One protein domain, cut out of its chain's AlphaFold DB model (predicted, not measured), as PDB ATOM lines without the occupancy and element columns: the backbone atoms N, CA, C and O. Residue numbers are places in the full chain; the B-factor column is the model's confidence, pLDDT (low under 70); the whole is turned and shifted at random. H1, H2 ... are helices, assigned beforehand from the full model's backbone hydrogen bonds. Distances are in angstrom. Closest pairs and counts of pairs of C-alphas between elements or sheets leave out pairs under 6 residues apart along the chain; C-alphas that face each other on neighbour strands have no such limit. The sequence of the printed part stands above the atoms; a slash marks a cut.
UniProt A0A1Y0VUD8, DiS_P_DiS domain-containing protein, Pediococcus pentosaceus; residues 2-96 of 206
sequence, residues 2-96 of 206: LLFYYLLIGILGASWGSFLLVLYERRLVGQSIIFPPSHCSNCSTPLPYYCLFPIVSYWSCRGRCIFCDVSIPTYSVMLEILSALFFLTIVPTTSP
ATOM      1  N   LEU A   2     128.202 133.854 143.817       90.44
ATOM      2  CA  LEU A   2     129.090 132.840 144.402       90.44
ATOM      3  C   LEU A   2     130.538 132.894 143.865       90.44
ATOM      4  O   LEU A   2     131.481 132.907 144.644       90.44
ATOM      5  N   LEU A   3     130.721 133.014 142.543       92.19
ATOM      6  CA  LEU A   3     132.055 133.134 141.933       92.19
ATOM      7  C   LEU A   3     132.839 134.343 142.468       92.19
ATOM      8  O   LEU A   3     134.009 134.224 142.813       92.19
ATOM      9  N   PHE A   4     132.177 135.498 142.564       93.62
ATOM     10  CA  PHE A   4     132.777 136.724 143.092       93.62
ATOM     11  C   PHE A   4     133.214 136.560 144.555       93.62
ATOM     12  O   PHE A   4     134.296 137.003 144.925       93.62
ATOM     13  N   TYR A   5     132.407 135.870 145.366       92.94
ATOM     14  CA  TYR A   5     132.727 135.564 146.759       92.94
ATOM     15  C   TYR A   5     133.991 134.699 146.896       92.94
ATOM     16  O   TYR A   5     134.907 135.075 147.625       92.94
ATOM     17  N   TYR A   6     134.090 133.594 146.147       94.44
ATOM     18  CA  TYR A   6     135.297 132.756 146.153       94.44
ATOM     19  C   TYR A   6     136.527 133.514 145.648       94.44
ATOM     20  O   TYR A   6     137.600 133.401 146.233       94.44
ATOM     21  N   LEU A   7     136.374 134.324 144.599       94.50
ATOM     22  CA  LEU A   7     137.468 135.128 144.059       94.50
ATOM     23  C   LEU A   7     138.011 136.101 145.116       94.50
ATOM     24  O   LEU A   7     139.222 136.183 145.307       94.50
ATOM     25  N   LEU A   8     137.130 136.776 145.857       94.81
ATOM     26  CA  LEU A   8     137.524 137.691 146.928       94.81
ATOM     27  C   LEU A   8     138.268 136.966 148.060       94.81
ATOM     28  O   LEU A   8     139.298 137.451 148.521       94.81
ATOM     29  N   ILE A   9     137.800 135.782 148.465       94.38
ATOM     30  CA  ILE A   9     138.469 134.946 149.477       94.38
ATOM     31  C   ILE A   9     139.863 134.519 149.014       94.38
ATOM     32  O   ILE A   9     140.818 134.616 149.781       94.38
ATOM     33  N   GLY A  10     139.983 134.072 147.762       96.12
ATOM     34  CA  GLY A  10     141.262 133.669 147.183       96.12
ATOM     35  C   GLY A  10     142.265 134.821 147.144       96.12
ATOM     36  O   GLY A  10     143.414 134.631 147.529       96.12
ATOM     37  N   ILE A  11     141.822 136.024 146.755       95.62
ATOM     38  CA  ILE A  11     142.670 137.224 146.765       95.62
ATOM     39  C   ILE A  11     143.121 137.556 148.187       95.62
ATOM     40  O   ILE A  11     144.309 137.772 148.395       95.62
ATOM     41  N   LEU A  12     142.214 137.562 149.170       95.06
ATOM     42  CA  LEU A  12     142.575 137.845 150.563       95.06
ATOM     43  C   LEU A  12     143.589 136.838 151.114       95.06
ATOM     44  O   LEU A  12     144.552 137.242 151.767       95.06
ATOM     45  N   GLY A  13     143.403 135.549 150.821       95.94
ATOM     46  CA  GLY A  13     144.360 134.513 151.195       95.94
ATOM     47  C   GLY A  13     145.724 134.746 150.553       95.94
ATOM     48  O   GLY A  13     146.719 134.814 151.267       95.94
ATOM     49  N   ALA A  14     145.768 134.977 149.238       96.88
ATOM     50  CA  ALA A  14     147.015 135.251 148.528       96.88
ATOM     51  C   ALA A  14     147.722 136.514 149.051       96.88
ATOM     52  O   ALA A  14     148.942 136.531 149.208       96.88
ATOM     53  N   SER A  15     146.960 137.568 149.369       95.81
ATOM     54  CA  SER A  15     147.483 138.795 149.975       95.81
ATOM     55  C   SER A  15     148.075 138.543 151.356       95.81
ATOM     56  O   SER A  15     149.122 139.108 151.665       95.81
ATOM     57  N   TRP A  16     147.455 137.679 152.167       96.44
ATOM     58  CA  TRP A  16     148.024 137.267 153.448       96.44
ATOM     59  C   TRP A  16     149.364 136.553 153.259       96.44
ATOM     60  O   TRP A  16     150.332 136.898 153.932       96.44
ATOM     61  N   GLY A  17     149.456 135.625 152.304       95.31
ATOM     62  CA  GLY A  17     150.720 134.967 151.986       95.31
ATOM     63  C   GLY A  17     151.818 135.947 151.572       95.31
ATOM     64  O   GLY A  17     152.903 135.953 152.147       95.31
ATOM     65  N   SER A  18     151.515 136.847 150.639       94.12
ATOM     66  CA  SER A  18     152.458 137.884 150.199       94.12
ATOM     67  C   SER A  18     152.929 138.761 151.370       94.12
ATOM     68  O   SER A  18     154.116 139.048 151.527       94.12
ATOM     69  N   PHE A  19     151.997 139.129 152.256       94.38
ATOM     70  CA  PHE A  19     152.288 139.922 153.447       94.38
ATOM     71  C   PHE A  19     153.179 139.189 154.457       94.38
ATOM     72  O   PHE A  19     154.082 139.815 155.009       94.38
ATOM     73  N   LEU A  20     152.975 137.886 154.680       94.75
ATOM     74  CA  LEU A  20     153.800 137.086 155.593       94.75
ATOM     75  C   LEU A  20     155.282 137.132 155.218       94.75
ATOM     76  O   LEU A  20     156.128 137.294 156.098       94.75
ATOM     77  N   LEU A  21     155.589 137.031 153.921       91.56
ATOM     78  CA  LEU A  21     156.968 137.077 153.448       91.56
ATOM     79  C   LEU A  21     157.609 138.440 153.733       91.56
ATOM     80  O   LEU A  21     158.693 138.509 154.305       91.56
ATOM     81  N   VAL A  22     156.903 139.525 153.408       90.88
ATOM     82  CA  VAL A  22     157.379 140.893 153.665       90.88
ATOM     83  C   VAL A  22     157.540 141.158 155.162       90.88
ATOM     84  O   VAL A  22     158.511 141.787 155.583       90.88
ATOM     85  N   LEU A  23     156.595 140.695 155.982       92.19
ATOM     86  CA  LEU A  23     156.635 140.868 157.431       92.19
ATOM     87  C   LEU A  23     157.850 140.156 158.030       92.19
ATOM     88  O   LEU A  23     158.536 140.721 158.883       92.19
ATOM     89  N   TYR A  24     158.140 138.946 157.554       88.44
ATOM     90  CA  TYR A  24     159.333 138.206 157.938       88.44
ATOM     91  C   TYR A  24     160.628 138.919 157.511       88.44
ATOM     92  O   TYR A  24     161.473 139.206 158.362       88.44
ATOM     93  N   GLU A  25     160.766 139.272 156.228       88.62
ATOM     94  CA  GLU A  25     161.968 139.931 155.694       88.62
ATOM     95  C   GLU A  25     162.280 141.237 156.437       88.62
ATOM     96  O   GLU A  25     163.425 141.507 156.806       88.62
ATOM     97  N   ARG A  26     161.247 142.034 156.734       91.00
ATOM     98  CA  ARG A  26     161.404 143.276 157.498       91.00
ATOM     99  C   ARG A  26     161.823 143.021 158.935       91.00
ATOM    100  O   ARG A  26     162.658 143.764 159.446       91.00
ATOM    101  N   ARG A  27     161.295 141.977 159.582       89.44
ATOM    102  CA  ARG A  27     161.682 141.633 160.955       89.44
ATOM    103  C   ARG A  27     163.163 141.282 161.053       89.44
ATOM    104  O   ARG A  27     163.806 141.749 161.988       89.44
ATOM    105  N   LEU A  28     163.709 140.528 160.096       87.62
ATOM    106  CA  LEU A  28     165.135 140.174 160.091       87.62
ATOM    107  C   LEU A  28     166.056 141.396 160.083       87.62
ATOM    108  O   LEU A  28     167.097 141.394 160.731       87.62
ATOM    109  N   VAL A  29     165.668 142.438 159.348       89.06
ATOM    110  CA  VAL A  29     166.467 143.661 159.180       89.06
ATOM    111  C   VAL A  29     166.047 144.751 160.183       89.06
ATOM    112  O   VAL A  29     166.552 145.868 160.143       89.06
ATOM    113  N   GLY A  30     165.112 144.455 161.097       88.75
ATOM    114  CA  GLY A  30     164.584 145.427 162.061       88.75
ATOM    115  C   GLY A  30     163.841 146.602 161.412       88.75
ATOM    116  O   GLY A  30     163.762 147.685 161.990       88.75
ATOM    117  N   GLN A  31     163.319 146.416 160.197       89.88
ATOM    118  CA  GLN A  31     162.577 147.439 159.469       89.88
ATOM    119  C   GLN A  31     161.125 147.528 159.948       89.88
ATOM    120  O   GLN A  31     160.515 146.551 160.381       89.88
ATOM    121  N   SER A  32     160.537 148.720 159.826       90.56
ATOM    122  CA  SER A  32     159.124 148.924 160.144       90.56
ATOM    123  C   SER A  32     158.219 148.168 159.168       90.56
ATOM    124  O   SER A  32     158.415 148.178 157.953       90.56
ATOM    125  N   ILE A  33     157.164 147.553 159.703       89.69
ATOM    126  CA  ILE A  33     156.133 146.849 158.926       89.69
ATOM    127  C   ILE A  33     155.303 147.840 158.088       89.69
ATOM    128  O   ILE A  33     154.761 147.471 157.051       89.69
ATOM    129  N   ILE A  34     155.231 149.111 158.502       88.06
ATOM    130  CA  ILE A  34     154.367 150.128 157.882       88.06
ATOM    131  C   ILE A  34     155.113 150.901 156.786       88.06
ATOM    132  O   ILE A  34     154.578 151.107 155.700       88.06
ATOM    133  N   PHE A  35     156.359 151.309 157.042       85.00
ATOM    134  CA  PHE A  35     157.164 152.114 156.116       85.00
ATOM    135  C   PHE A  35     158.594 151.576 156.026       85.00
ATOM    136  O   PHE A  35     159.131 151.164 157.053       85.00
ATOM    137  N   PRO A  36     159.248 151.618 154.850       87.94
ATOM    138  CA  PRO A  36     158.785 152.140 153.550       87.94
ATOM    139  C   PRO A  36     157.734 151.237 152.858       87.94
ATOM    140  O   PRO A  36     157.447 150.146 153.357       87.94
ATOM    141  N   PRO A  37     157.130 151.653 151.722       88.31
ATOM    142  CA  PRO A  37     156.303 150.756 150.905       88.31
ATOM    143  C   PRO A  37     157.102 149.547 150.385       88.31
ATOM    144  O   PRO A  37     158.334 149.504 150.464       88.31
ATOM    145  N   SER A  38     156.394 148.548 149.854       86.44
ATOM    146  CA  SER A  38     157.015 147.380 149.218       86.44
ATOM    147  C   SER A  38     157.958 147.804 148.092       86.44
ATOM    148  O   SER A  38     157.618 148.642 147.254       86.44
ATOM    149  N   HIS A  39     159.154 147.227 148.077       90.25
ATOM    150  CA  HIS A  39     160.225 147.566 147.150       90.25
ATOM    151  C   HIS A  39     160.982 146.303 146.745       90.25
ATOM    152  O   HIS A  39     160.908 145.276 147.417       90.25
ATOM    153  N   CYS A  40     161.699 146.368 145.625       88.88
ATOM    154  CA  CYS A  40     162.566 145.270 145.212       88.88
ATOM    155  C   CYS A  40     163.769 145.157 146.160       88.88
ATOM    156  O   CYS A  40     164.446 146.152 146.400       88.88
ATOM    157  N   SER A  41     164.083 143.950 146.630       86.31
ATOM    158  CA  SER A  41     165.219 143.686 147.527       86.31
ATOM    159  C   SER A  41     166.597 143.924 146.891       86.31
ATOM    160  O   SER A  41     167.573 144.093 147.614       86.31
ATOM    161  N   ASN A  42     166.691 143.959 145.555       89.88
ATOM    162  CA  ASN A  42     167.955 144.149 144.836       89.88
ATOM    163  C   ASN A  42     168.204 145.607 144.418       89.88
ATOM    164  O   ASN A  42     169.275 146.150 144.659       89.88
ATOM    165  N   CYS A  43     167.229 146.251 143.766       91.94
ATOM    166  CA  CYS A  43     167.387 147.622 143.258       91.94
ATOM    167  C   CYS A  43     166.714 148.690 144.128       91.94
ATOM    168  O   CYS A  43     166.785 149.869 143.793       91.94
ATOM    169  N   SER A  44     166.024 148.295 145.202       90.25
ATOM    170  CA  SER A  44     165.326 149.184 146.144       90.25
ATOM    171  C   SER A  44     164.261 150.090 145.515       90.25
ATOM    172  O   SER A  44     163.731 150.983 146.176       90.25
ATOM    173  N   THR A  45     163.902 149.861 144.247       91.81
ATOM    174  CA  THR A  45     162.855 150.625 143.568       91.81
ATOM    175  C   THR A  45     161.499 150.294 144.190       91.81
ATOM    176  O   THR A  45     161.174 149.103 144.316       91.81
ATOM    177  N   PRO A  46     160.690 151.304 144.554       90.25
ATOM    178  CA  PRO A  46     159.355 151.078 145.089       90.25
ATOM    179  C   PRO A  46     158.483 150.393 144.036       90.25
ATOM    180  O   PRO A  46     158.477 150.777 142.865       90.25
ATOM    181  N   LEU A  47     157.758 149.356 144.453       88.94
ATOM    182  CA  LEU A  47     156.895 148.596 143.559       88.94
ATOM    183  C   LEU A  47     155.566 149.344 143.367       88.94
ATOM    184  O   LEU A  47     154.925 149.718 144.352       88.94
ATOM    185  N   PRO A  48     155.122 149.562 142.118       88.94
ATOM    186  CA  PRO A  48     153.824 150.163 141.858       88.94
ATOM    187  C   PRO A  48     152.699 149.195 142.245       88.94
ATOM    188  O   PRO A  48     152.888 147.980 142.264       88.94
ATOM    189  N   TYR A  49     151.504 149.728 142.505       88.12
ATOM    190  CA  TYR A  49     150.368 148.958 143.029       88.12
ATOM    191  C   TYR A  49     150.005 147.721 142.188       88.12
ATOM    192  O   TYR A  49     149.626 146.694 142.739       88.12
ATOM    193  N   TYR A  50     150.161 147.777 140.862       86.94
ATOM    194  CA  TYR A  50     149.853 146.648 139.981       86.94
ATOM    195  C   TYR A  50     150.872 145.499 140.081       86.94
ATOM    196  O   TYR A  50     150.546 144.362 139.752       86.94
ATOM    197  N   CYS A  51     152.080 145.763 140.586       87.44
ATOM    198  CA  CYS A  51     153.060 144.725 140.912       87.44
ATOM    199  C   CYS A  51     152.790 144.059 142.268       87.44
ATOM    200  O   CYS A  51     153.438 143.068 142.590       87.44
ATOM    201  N   LEU A  52     151.843 144.583 143.054       89.12
ATOM    202  CA  LEU A  52     151.483 144.049 144.369       89.12
ATOM    203  C   LEU A  52     150.341 143.029 144.313       89.12
ATOM    204  O   LEU A  52     150.015 142.459 145.348       89.12
ATOM    205  N   PHE A  53     149.722 142.795 143.147       91.88
ATOM    206  CA  PHE A  53     148.699 141.757 143.005       91.88
ATOM    207  C   PHE A  53     149.339 140.365 143.125       91.88
ATOM    208  O   PHE A  53     150.048 139.968 142.192       91.88
ATOM    209  N   PRO A  54     149.084 139.619 144.221       89.69
ATOM    210  CA  PRO A  54     149.697 138.314 144.458       89.69
ATOM    211  C   PRO A  54     149.408 137.359 143.304       89.69
ATOM    212  O   PRO A  54     148.334 137.431 142.699       89.69
ATOM    213  N   ILE A  55     150.334 136.443 143.022       92.69
ATOM    214  CA  ILE A  55     150.299 135.442 141.948       92.69
ATOM    215  C   ILE A  55     150.354 136.084 140.550       92.69
ATOM    216  O   ILE A  55     151.229 135.766 139.749       92.69
ATOM    217  N   VAL A  56     149.459 137.023 140.244       92.19
ATOM    218  CA  VAL A  56     149.330 137.679 138.937       92.19
ATOM    219  C   VAL A  56     150.580 138.476 138.583       92.19
ATOM    220  O   VAL A  56     151.048 138.391 137.443       92.19
ATOM    221  N   SER A  57     151.144 139.228 139.533       90.44
ATOM    222  CA  SER A  57     152.348 140.023 139.288       90.44
ATOM    223  C   SER A  57     153.534 139.130 138.929       90.44
ATOM    224  O   SER A  57     154.215 139.400 137.941       90.44
ATOM    225  N   TYR A  58     153.727 138.007 139.625       91.38
ATOM    226  CA  TYR A  58     154.806 137.070 139.323       91.38
ATOM    227  C   TYR A  58     154.708 136.504 137.907       91.38
ATOM    228  O   TYR A  58     155.690 136.507 137.168       91.38
ATOM    229  N   TRP A  59     153.520 136.053 137.496       91.31
ATOM    230  CA  TRP A  59     153.313 135.501 136.156       91.31
ATOM    231  C   TRP A  59     153.474 136.564 135.067       91.31
ATOM    232  O   TRP A  59     154.140 136.323 134.060       91.31
ATOM    233  N   SER A  60     152.931 137.762 135.295       91.25
ATOM    234  CA  SER A  60     153.024 138.883 134.351       91.25
ATOM    235  C   SER A  60     154.470 139.342 134.153       91.25
ATOM    236  O   SER A  60     154.880 139.643 133.034       91.25
ATOM    237  N   CYS A  61     155.267 139.326 135.225       88.06
ATOM    238  CA  CYS A  61     156.681 139.690 135.190       88.06
ATOM    239  C   CYS A  61     157.607 138.495 134.896       88.06
ATOM    240  O   CYS A  61     158.826 138.623 134.998       88.06
ATOM    241  N   ARG A  62     157.055 137.317 134.555       90.88
ATOM    242  CA  ARG A  62     157.803 136.070 134.280       90.88
ATOM    243  C   ARG A  62     158.785 135.687 135.397       90.88
ATOM    244  O   ARG A  62     159.893 135.223 135.131       90.88
ATOM    245  N   GLY A  63     158.382 135.914 136.644       89.25
ATOM    246  CA  GLY A  63     159.181 135.648 137.836       89.25
ATOM    247  C   GLY A  63     160.414 136.537 137.974       89.25
ATOM    248  O   GLY A  63     161.393 136.113 138.582       89.25
ATOM    249  N   ARG A  64     160.411 137.744 137.395       91.94
ATOM    250  CA  ARG A  64     161.526 138.701 137.461       91.94
ATOM    251  C   ARG A  64     161.048 140.094 137.844       91.94
ATOM    252  O   ARG A  64     159.899 140.451 137.615       91.94
ATOM    253  N   CYS A  65     161.925 140.896 138.434       91.12
ATOM    254  CA  CYS A  65     161.638 142.306 138.677       91.12
ATOM    255  C   CYS A  65     161.611 143.087 137.353       91.12
ATOM    256  O   CYS A  65     162.573 143.024 136.598       91.12
ATOM    257  N   ILE A  66     160.570 143.891 137.107       92.25
ATOM    258  CA  ILE A  66     160.438 144.697 135.873       92.25
ATOM    259  C   ILE A  66     161.541 145.766 135.743       92.25
ATOM    260  O   ILE A  66     161.827 146.229 134.644       92.25
ATOM    261  N   PHE A  67     162.153 146.181 136.857       92.94
ATOM    262  CA  PHE A  67     163.141 147.263 136.865       92.94
ATOM    263  C   PHE A  67     164.591 146.783 136.736       92.94
ATOM    264  O   PHE A  67     165.410 147.497 136.169       92.94
ATOM    265  N   CYS A  68     164.928 145.614 137.289       93.94
ATOM    266  CA  CYS A  68     166.315 145.131 137.357       93.94
ATOM    267  C   CYS A  68     166.510 143.679 136.901       93.94
ATOM    268  O   CYS A  68     167.604 143.146 137.064       93.94
ATOM    269  N   ASP A  69     165.463 143.024 136.388       92.81
ATOM    270  CA  ASP A  69     165.460 141.646 135.870       92.81
ATOM    271  C   ASP A  69     165.931 140.547 136.839       92.81
ATOM    272  O   ASP A  69     166.057 139.376 136.449       92.81
ATOM    273  N   VAL A  70     166.135 140.888 138.118       93.62
ATOM    274  CA  VAL A  70     166.474 139.916 139.159       93.62
ATOM    275  C   VAL A  70     165.335 138.913 139.322       93.62
ATOM    276  O   VAL A  70     164.158 139.286 139.317       93.62
ATOM    277  N   SER A  71     165.678 137.632 139.455       92.88
ATOM    278  CA  SER A  71     164.700 136.564 139.651       92.88
ATOM    279  C   SER A  71     164.009 136.689 141.005       92.88
ATOM    280  O   SER A  71     164.671 136.767 142.040       92.88
ATOM    281  N   ILE A  72     162.680 136.638 140.994       90.38
ATOM    282  CA  ILE A  72     161.856 136.558 142.194       90.38
ATOM    283  C   ILE A  72     161.825 135.087 142.637       90.38
ATOM    284  O   ILE A  72     161.499 134.212 141.821       90.38
ATOM    285  N   PRO A  73     162.150 134.781 143.903       90.50
ATOM    286  CA  PRO A  73     162.183 133.406 144.381       90.50
ATOM    287  C   PRO A  73     160.828 132.705 144.251       90.50
ATOM    288  O   PRO A  73     159.789 133.275 144.584       90.50
ATOM    289  N   THR A  74     160.826 131.447 143.810       90.88
ATOM    290  CA  THR A  74     159.597 130.661 143.585       90.88
ATOM    291  C   THR A  74     158.802 130.406 144.864       90.88
ATOM    292  O   THR A  74     157.574 130.345 144.811       90.88
ATOM    293  N   TYR A  75     159.473 130.318 146.019       90.62
ATOM    294  CA  TYR A  75     158.813 130.103 147.308       90.62
ATOM    295  C   TYR A  75     157.822 131.223 147.659       90.62
ATOM    296  O   TYR A  75     156.829 130.954 148.328       90.62
ATOM    297  N   SER A  76     158.044 132.454 147.172       90.62
ATOM    298  CA  SER A  76     157.143 133.590 147.417       90.62
ATOM    299  C   SER A  76     155.742 133.318 146.860       90.62
ATOM    300  O   SER A  76     154.753 133.367 147.586       90.62
ATOM    301  N   VAL A  77     155.668 132.897 145.597       94.00
ATOM    302  CA  VAL A  77     154.413 132.555 144.915       94.00
ATOM    303  C   VAL A  77     153.806 131.281 145.467       94.00
ATOM    304  O   VAL A  77     152.588 131.179 145.580       94.00
ATOM    305  N   MET A  78     154.633 130.291 145.816       94.12
ATOM    306  CA  MET A  78     154.124 129.067 146.438       94.12
ATOM    307  C   MET A  78     153.385 129.389 147.737       94.12
ATOM    308  O   MET A  78     152.316 128.836 147.979       94.12
ATOM    309  N   LEU A  79     153.904 130.325 148.531       94.56
ATOM    310  CA  LEU A  79     153.287 130.759 149.777       94.56
ATOM    311  C   LEU A  79     151.983 131.546 149.539       94.56
ATOM    312  O   LEU A  79     150.983 131.317 150.225       94.56
ATOM    313  N   GLU A  80     151.938 132.400 148.516       95.81
ATOM    314  CA  GLU A  80     150.705 133.069 148.064       95.81
ATOM    315  C   GLU A  80     149.636 132.062 147.606       95.81
ATOM    316  O   GLU A  80     148.470 132.173 147.978       95.81
ATOM    317  N   ILE A  81     150.017 131.030 146.849       96.19
ATOM    318  CA  ILE A  81     149.086 129.988 146.393       96.19
ATOM    319  C   ILE A  81     148.590 129.144 147.572       96.19
ATOM    320  O   ILE A  81     147.390 128.897 147.688       96.19
ATOM    321  N   LEU A  82     149.487 128.708 148.463       94.50
ATOM    322  CA  LEU A  82     149.127 127.892 149.628       94.50
ATOM    323  C   LEU A  82     148.160 128.632 150.557       94.50
ATOM    324  O   LEU A  82     147.151 128.065 150.978       94.50
ATOM    325  N   SER A  83     148.422 129.909 150.829       95.94
ATOM    326  CA  SER A  83     147.529 130.751 151.632       95.94
ATOM    327  C   SER A  83     146.182 131.002 150.941       95.94
ATOM    328  O   SER A  83     145.142 130.906 151.594       95.94
ATOM    329  N   ALA A  84     146.155 131.222 149.622       96.19
ATOM    330  CA  ALA A  84     144.913 131.326 148.856       96.19
ATOM    331  C   ALA A  84     144.062 130.047 148.945       96.19
ATOM    332  O   ALA A  84     142.863 130.116 149.218       96.19
ATOM    333  N   LEU A  85     144.680 128.874 148.765       94.94
ATOM    334  CA  LEU A  85     144.003 127.577 148.860       94.94
ATOM    335  C   LEU A  85     143.468 127.310 150.269       94.94
ATOM    336  O   LEU A  85     142.349 126.816 150.425       94.94
ATOM    337  N   PHE A  86     144.229 127.675 151.300       91.62
ATOM    338  CA  PHE A  86     143.780 127.571 152.685       91.62
ATOM    339  C   PHE A  86     142.516 128.409 152.927       91.62
ATOM    340  O   PHE A  86     141.522 127.913 153.452       91.62
ATOM    341  N   PHE A  87     142.500 129.662 152.470       93.88
ATOM    342  CA  PHE A  87     141.329 130.532 152.600       93.88
ATOM    343  C   PHE A  87     140.120 129.997 151.828       93.88
ATOM    344  O   PHE A  87     139.016 129.944 152.367       93.88
ATOM    345  N   LEU A  88     140.330 129.559 150.585       94.31
ATOM    346  CA  LEU A  88     139.279 129.007 149.724       94.31
ATOM    347  C   LEU A  88     138.659 127.722 150.275       94.31
ATOM    348  O   LEU A  88     137.496 127.442 149.993       94.31
ATOM    349  N   THR A  89     139.415 126.942 151.044       90.31
ATOM    350  CA  THR A  89     138.906 125.718 151.666       90.31
ATOM    351  C   THR A  89     138.204 126.016 152.982       90.31
ATOM    352  O   THR A  89     137.100 125.529 153.190       90.31
ATOM    353  N   ILE A  90     138.780 126.844 153.853       87.88
ATOM    354  CA  ILE A  90     138.298 126.988 155.234       87.88
ATOM    355  C   ILE A  90     137.157 127.984 155.369       87.88
ATOM    356  O   ILE A  90     136.166 127.669 156.025       87.88
ATOM    357  N   VAL A  91     137.249 129.154 154.734       88.69
ATOM    358  CA  VAL A  91     136.227 130.208 154.873       88.69
ATOM    359  C   VAL A  91     134.833 129.748 154.411       88.69
ATOM    360  O   VAL A  91     133.865 130.087 155.084       88.69
ATOM    361  N   PRO A  92     134.690 128.971 153.319       87.44
ATOM    362  CA  PRO A  92     133.377 128.528 152.843       87.44
ATOM    363  C   PRO A  92     132.849 127.260 153.525       87.44
ATOM    364  O   PRO A  92     131.641 127.035 153.517       87.44
ATOM    365  N   THR A  93     133.729 126.393 154.042       83.88
ATOM    366  CA  THR A  93     133.332 125.081 154.599       83.88
ATOM    367  C   THR A  93     133.137 125.108 156.104       83.88
ATOM    368  O   THR A  93     132.352 124.331 156.645       83.88
ATOM    369  N   THR A  94     133.841 126.007 156.782       79.44
ATOM    370  CA  THR A  94     133.711 126.218 158.217       79.44
ATOM    371  C   THR A  94     133.006 127.545 158.451       79.44
ATOM    372  O   THR A  94     132.994 128.416 157.588       79.44
ATOM    373  N   SER A  95     132.391 127.719 159.616       82.00
ATOM    374  CA  SER A  95     131.991 129.038 160.106       82.00
ATOM    375  C   SER A  95     133.112 129.560 161.016       82.00
ATOM    376  O   SER A  95     132.975 129.465 162.243       82.00
ATOM    377  N   PRO A  96     134.262 130.013 160.465       81.50
ATOM    378  CA  PRO A  96     135.410 130.381 161.275       81.50
ATOM    379  C   PRO A  96     135.044 131.563 162.167       81.50
ATOM    380  O   PRO A  96     134.467 132.561 161.733       81.50
TER     381      PRO A  96
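This is residues 2 to 96 of the 206 residues of the protein "DiS_P_DiS domain-containing protein" of Pediococcus pentosaceus (UniProt A0A1Y0VUD8). Two long helices, H1 and H4, cross as an X, while short H2 and H3 and two long loops gather toward the end where H1 ends and H4 begins. The printed part has 95 residues with four named helices, H1 to H4 in order, and no named strand: all helix. It is compact, with a radius of gyration of the C-alphas of 14.3 A and spans of 42 by 29 by 21 A.

H1, residues 2 to 28, touches H4, residues 74 to 93, at a steep tilt of 44 degrees, opposite ways; their closest C-alphas, Gly 13 and Ala 84, are 4.0 A apart. H2, residues 49 to 52, is close but not clearly touching H3, residues 56 to 60; their closest C-alphas, Cys 51 and Ser 57, are 5.0 A apart. H3 is close but not clearly touching H4 (closest C-alphas Tyr 58 and Val 77, 7.2 A). H1 is apart from H2 and H3. Every O i to N i+4 pair is within hydrogen-bond range in H1 and H3, and 14 of 16 in H4; H2 is too short for one.

H1 runs 40.0 A from C-alpha 2 at (129.090, 132.840, 144.402); H4 runs 29.0 A to C-alpha 93 at (133.332, 125.081, 154.599).

The printed part has no cut. The links H1 to H2 and H3 to H4 are long. No printed residue is under 70.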